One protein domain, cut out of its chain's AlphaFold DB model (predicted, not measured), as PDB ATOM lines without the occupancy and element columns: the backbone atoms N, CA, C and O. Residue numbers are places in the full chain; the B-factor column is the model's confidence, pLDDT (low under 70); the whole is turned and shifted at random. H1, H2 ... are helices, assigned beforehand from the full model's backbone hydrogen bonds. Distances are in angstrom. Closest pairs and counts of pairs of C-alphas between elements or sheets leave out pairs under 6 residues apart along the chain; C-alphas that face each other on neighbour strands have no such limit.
ATOM      1  N   HIS A   2     248.536 231.910 207.573       51.75
ATOM      2  CA  HIS A   2     249.206 230.652 207.901       51.75
ATOM      3  C   HIS A   2     248.197 229.506 207.743       51.75
ATOM      4  O   HIS A   2     247.964 228.698 208.640       51.75
ATOM      5  N   LEU A   3     247.624 229.398 206.537       57.34
ATOM      6  CA  LEU A   3     247.054 228.128 206.098       57.34
ATOM      7  C   LEU A   3     248.181 227.102 206.222       57.34
ATOM      8  O   LEU A   3     249.219 227.298 205.575       57.34
ATOM      9  N   PRO A   4     248.041 226.058 207.052       47.78
ATOM     10  CA  PRO A   4     249.106 225.092 207.226       47.78
ATOM     11  C   PRO A   4     249.384 224.487 205.846       47.78
ATOM     12  O   PRO A   4     248.559 223.750 205.314       47.78
ATOM     13  N   ARG A   5     250.549 224.839 205.273       53.12
ATOM     14  CA  ARG A   5     251.051 224.473 203.929       53.12
ATOM     15  C   ARG A   5     250.614 225.331 202.726       53.12
ATOM     16  O   ARG A   5     250.827 224.898 201.596       53.12
ATOM     17  N   SER A   6     250.068 226.538 202.900       65.25
ATOM     18  CA  SER A   6     249.890 227.444 201.749       65.25
ATOM     19  C   SER A   6     251.211 228.092 201.339       65.25
ATOM     20  O   SER A   6     251.921 228.657 202.168       65.25
ATOM     21  N   VAL A   7     251.513 228.038 200.040       70.31
ATOM     22  CA  VAL A   7     252.697 228.658 199.418       70.31
ATOM     23  C   VAL A   7     252.401 230.069 198.886       70.31
ATOM     24  O   VAL A   7     253.276 230.719 198.320       70.31
ATOM     25  N   PHE A   8     251.161 230.547 199.033       72.50
ATOM     26  CA  PHE A   8     250.727 231.830 198.487       72.50
ATOM     27  C   PHE A   8     250.985 232.990 199.452       72.50
ATOM     28  O   PHE A   8     250.629 232.944 200.632       72.50
ATOM     29  N   SER A   9     251.538 234.079 198.917       78.19
ATOM     30  CA  SER A   9     251.629 235.363 199.617       78.19
ATOM     31  C   SER A   9     250.249 235.997 199.799       78.19
ATOM     32  O   SER A   9     249.321 235.744 199.030       78.19
ATOM     33  N   GLU A  10     250.111 236.895 200.775       73.00
ATOM     34  CA  GLU A  10     248.820 237.545 201.055       73.00
ATOM     35  C   GLU A  10     248.255 238.288 199.841       73.00
ATOM     36  O   GLU A  10     247.063 238.196 199.576       73.00
ATOM     37  N   ARG A  11     249.122 238.920 199.039       79.31
ATOM     38  CA  ARG A  11     248.724 239.626 197.811       79.31
ATOM     39  C   ARG A  11     248.173 238.685 196.738       79.31
ATOM     40  O   ARG A  11     247.241 239.050 196.032       79.31
ATOM     41  N   GLN A  12     248.738 237.484 196.609       80.75
ATOM     42  CA  GLN A  12     248.242 236.475 195.665       80.75
ATOM     43  C   GLN A  12     246.866 235.955 196.089       80.75
ATOM     44  O   GLN A  12     246.000 235.742 195.247       80.75
ATOM     45  N   ILE A  13     246.650 235.803 197.395       80.62
ATOM     46  CA  ILE A  13     245.364 235.371 197.945       80.62
ATOM     47  C   ILE A  13     244.315 236.477 197.824       80.62
ATOM     48  O   ILE A  13     243.187 236.194 197.433       80.62
ATOM     49  N   ASP A  14     244.684 237.733 198.084       78.31
ATOM     50  CA  ASP A  14     243.817 238.888 197.838       78.31
ATOM     51  C   ASP A  14     243.388 238.960 196.364       78.31
ATOM     52  O   ASP A  14     242.215 239.199 196.083       78.31
ATOM     53  N   LEU A  15     244.305 238.701 195.423       80.50
ATOM     54  CA  LEU A  15     244.004 238.686 193.989       80.50
ATOM     55  C   LEU A  15     243.068 237.529 193.605       80.50
ATOM     56  O   LEU A  15     242.085 237.753 192.902       80.50
ATOM     57  N   LEU A  16     243.323 236.316 194.103       77.75
ATOM     58  CA  LEU A  16     242.439 235.159 193.906       77.75
ATOM     59  C   LEU A  16     241.037 235.413 194.471       77.75
ATOM     60  O   LEU A  16     240.042 235.157 193.799       77.75
ATOM     61  N   LEU A  17     240.938 235.961 195.683       77.31
ATOM     62  CA  LEU A  17     239.658 236.268 196.319       77.31
ATOM     63  C   LEU A  17     238.935 237.442 195.656       77.31
ATOM     64  O   LEU A  17     237.707 237.451 195.619       77.31
ATOM     65  N   TRP A  18     239.664 238.412 195.100       75.69
ATOM     66  CA  TRP A  18     239.084 239.452 194.250       75.69
ATOM     67  C   TRP A  18     238.472 238.856 192.978       75.69
ATOM     68  O   TRP A  18     237.364 239.229 192.607       75.69
ATOM     69  N   LEU A  19     239.143 237.885 192.356       75.81
ATOM     70  CA  LEU A  19     238.645 237.188 191.167       75.81
ATOM     71  C   LEU A  19     237.414 236.320 191.494       75.81
ATOM     72  O   LEU A  19     236.479 236.224 190.705       75.81
ATOM     73  N   LEU A  20     237.374 235.748 192.702       75.56
ATOM     74  CA  LEU A  20     236.291 234.895 193.202       75.56
ATOM     75  C   LEU A  20     235.168 235.655 193.927       75.56
ATOM     76  O   LEU A  20     234.213 235.028 194.384       75.56
ATOM     77  N   ARG A  21     235.236 236.990 194.036       68.44
ATOM     78  CA  ARG A  21     234.259 237.806 194.788       68.44
ATOM     79  C   ARG A  21     232.823 237.661 194.284       68.44
ATOM     80  O   ARG A  21     231.895 237.831 195.066       68.44
ATOM     81  N   VAL A  22     232.653 237.307 193.009       70.38
ATOM     82  CA  VAL A  22     231.352 237.014 192.382       70.38
ATOM     83  C   VAL A  22     230.664 235.797 193.030       70.38
ATOM     84  O   VAL A  22     229.445 235.693 192.998       70.38
ATOM     85  N   ASN A  23     231.424 234.924 193.702       72.56
ATOM     86  CA  ASN A  23     230.944 233.681 194.313       72.56
ATOM     87  C   ASN A  23     230.736 233.772 195.841       72.56
ATOM     88  O   ASN A  23     230.775 232.749 196.519       72.56
ATOM     89  N   ASN A  24     230.539 234.972 196.411       75.62
ATOM     90  CA  ASN A  24     230.291 235.168 197.855       75.62
ATOM     91  C   ASN A  24     231.382 234.588 198.789       75.62
ATOM     92  O   ASN A  24     231.109 234.125 199.897       75.62
ATOM     93  N   VAL A  25     232.648 234.629 198.365       78.69
ATOM     94  CA  VAL A  25     233.773 234.107 199.159       78.69
ATOM     95  C   VAL A  25     234.217 235.136 200.219       78.69
ATOM     96  O   VAL A  25     234.272 236.335 199.921       78.69
ATOM     97  N   PRO A  26     234.544 234.723 201.464       76.69
ATOM     98  CA  PRO A  26     234.981 235.636 202.522       76.69
ATOM     99  C   PRO A  26     236.260 236.407 202.167       76.69
ATOM    100  O   PRO A  26     237.162 235.904 201.502       76.69
ATOM    101  N   SER A  27     236.367 237.641 202.673       81.62
ATOM    102  CA  SER A  27     237.575 238.464 202.509       81.62
ATOM    103  C   SER A  27     238.777 237.889 203.272       81.62
ATOM    104  O   SER A  27     238.596 237.256 204.313       81.62
ATOM    105  N   VAL A  28     240.010 238.209 202.851       78.50
ATOM    106  CA  VAL A  28     241.237 237.821 203.584       78.50
ATOM    107  C   VAL A  28     241.192 238.238 205.050       78.50
ATOM    108  O   VAL A  28     241.591 237.474 205.924       78.50
ATOM    109  N   LYS A  29     240.663 239.430 205.347       80.81
ATOM    110  CA  LYS A  29     240.515 239.912 206.729       80.81
ATOM    111  C   LYS A  29     239.575 239.024 207.543       80.81
ATOM    112  O   LYS A  29     239.869 238.734 208.699       80.81
ATOM    113  N   SER A  30     238.464 238.589 206.949       82.88
ATOM    114  CA  SER A  30     237.509 237.677 207.588       82.88
ATOM    115  C   SER A  30     238.143 236.309 207.846       82.88
ATOM    116  O   SER A  30     238.006 235.770 208.942       82.88
ATOM    117  N   VAL A  31     238.898 235.786 206.873       80.88
ATOM    118  CA  VAL A  31     239.612 234.509 207.017       80.88
ATOM    119  C   VAL A  31     240.664 234.593 208.124       80.88
ATOM    120  O   VAL A  31     240.656 233.744 209.003       80.88
ATOM    121  N   LYS A  32     241.484 235.653 208.172       81.44
ATOM    122  CA  LYS A  32     242.476 235.861 209.248       81.44
ATOM    123  C   LYS A  32     241.847 235.944 210.636       81.44
ATOM    124  O   LYS A  32     242.330 235.316 211.563       81.44
ATOM    125  N   ARG A  33     240.741 236.682 210.787       85.88
ATOM    126  CA  ARG A  33     240.017 236.750 212.071       85.88
ATOM    127  C   ARG A  33     239.517 235.377 212.517       85.88
ATOM    128  O   ARG A  33     239.538 235.078 213.705       85.88
ATOM    129  N   THR A  34     239.062 234.570 211.562       84.31
ATOM    130  CA  THR A  34     238.602 233.201 211.819       84.31
ATOM    131  C   THR A  34     239.780 232.295 212.184       84.31
ATOM    132  O   THR A  34     239.686 231.544 213.144       84.31
ATOM    133  N   GLU A  35     240.904 232.409 211.477       82.88
ATOM    134  CA  GLU A  35     242.159 231.703 211.766       82.88
ATOM    135  C   GLU A  35     242.670 232.034 213.176       82.88
ATOM    136  O   GLU A  35     242.913 231.123 213.960       82.88
ATOM    137  N   ASP A  36     242.720 233.317 213.546       84.44
ATOM    138  CA  ASP A  36     243.094 233.757 214.894       84.44
ATOM    139  C   ASP A  36     242.145 233.194 215.959       84.44
ATOM    140  O   ASP A  36     242.581 232.802 217.041       84.44
ATOM    141  N   ALA A  37     240.840 233.148 215.674       86.69
ATOM    142  CA  ALA A  37     239.858 232.560 216.579       86.69
ATOM    143  C   ALA A  37     240.076 231.046 216.738       86.69
ATOM    144  O   ALA A  37     240.122 230.558 217.864       86.69
ATOM    145  N   ILE A  38     240.285 230.315 215.640       84.94
ATOM    146  CA  ILE A  38     240.561 228.872 215.663       84.94
ATOM    147  C   ILE A  38     241.874 228.588 216.393       84.94
ATOM    148  O   ILE A  38     241.915 227.694 217.230       84.94
ATOM    149  N   GLN A  39     242.930 229.363 216.148       83.00
ATOM    150  CA  GLN A  39     244.215 229.189 216.820       83.00
ATOM    151  C   GLN A  39     244.123 229.504 218.320       83.00
ATOM    152  O   GLN A  39     244.805 228.877 219.124       83.00
ATOM    153  N   ARG A  40     243.263 230.442 218.730       83.94
ATOM    154  CA  ARG A  40     242.994 230.684 220.157       83.94
ATOM    155  C   ARG A  40     242.231 229.537 220.811       83.94
ATOM    156  O   ARG A  40     242.487 229.245 221.971       83.94
ATOM    157  N   LEU A  41     241.303 228.912 220.088       82.69
ATOM    158  CA  LEU A  41     240.454 227.844 220.621       82.69
ATOM    159  C   LEU A  41     241.139 226.469 220.600       82.69
ATOM    160  O   LEU A  41     240.992 225.688 221.533       82.69
ATOM    161  N   CYS A  42     241.864 226.161 219.527       79.19
ATOM    162  CA  CYS A  42     242.393 224.832 219.216       79.19
ATOM    163  C   CYS A  42     243.853 224.878 218.740       79.19
ATOM    164  O   CYS A  42     244.340 223.934 218.123       79.19
ATOM    165  N   GLY A  43     244.567 225.976 218.969       83.62
ATOM    166  CA  GLY A  43     245.980 226.059 218.629       83.62
ATOM    167  C   GLY A  43     246.837 225.257 219.597       83.62
ATOM    168  O   GLY A  43     246.660 225.329 220.811       83.62
ATOM    169  N   ILE A  44     247.809 224.525 219.059       88.81
ATOM    170  CA  ILE A  44     248.891 223.947 219.858       88.81
ATOM    171  C   ILE A  44     249.955 225.027 220.033       88.81
ATOM    172  O   ILE A  44     250.442 225.584 219.045       88.81
TER     173      ILE A  44
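AT A GLANCE: This is residues 2 to 44 of the 258 residues of an uncharacterized protein of Rhizopogon vinicolor AM-OR11-026 (UniProt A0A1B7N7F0). After a lead-in without a named element, a short helix, H1, is followed by a longer one, H2, whose first residue, Val 28, meets H1 partway along it at Asp 14, the two helices standing at a steep angle in a loose, open arrangement. From there H2 runs away from H1 as an arm whose residues 37 to 42 stick out, as do residues 4 to 9 before H1 and 19 to 24 at the turn. The printed part has 43 residues with two named helices, H1 then H2, and no named strand; its class is all helix. It is loose, with a radius of gyration of the C-alphas of 11.5 A, and only just elongated, spanning 33 by 22 by 12 A.

IN THESE COORDINATES: H1, residues 10 to 19, begins at C-alpha 10 (248.820, 237.545, 201.055) and measures 14.2 A. H2, residues 28 to 42, measures 20.4 A and ends at C-alpha 42 (242.393, 224.832, 219.216).

HOW THE PARTS SIT: H2 touches H1 with residue 28 alone; the closest C-alphas, of Asp 14 and Val 28, are 6.4 A apart. They run opposite ways at a steep tilt of 60 degrees. In H1 and H2 every O i to N i+4 pair is within hydrogen-bond range.

THE WHOLE: The C-alphas farthest apart, of Val 22 and Ile 44, are 35.1 A apart. The printed part has no cut, and the link from H1 to H2 is short. Mean pLDDT of the printed part is 76.5; residues 2 to 6 and 21 are under 70.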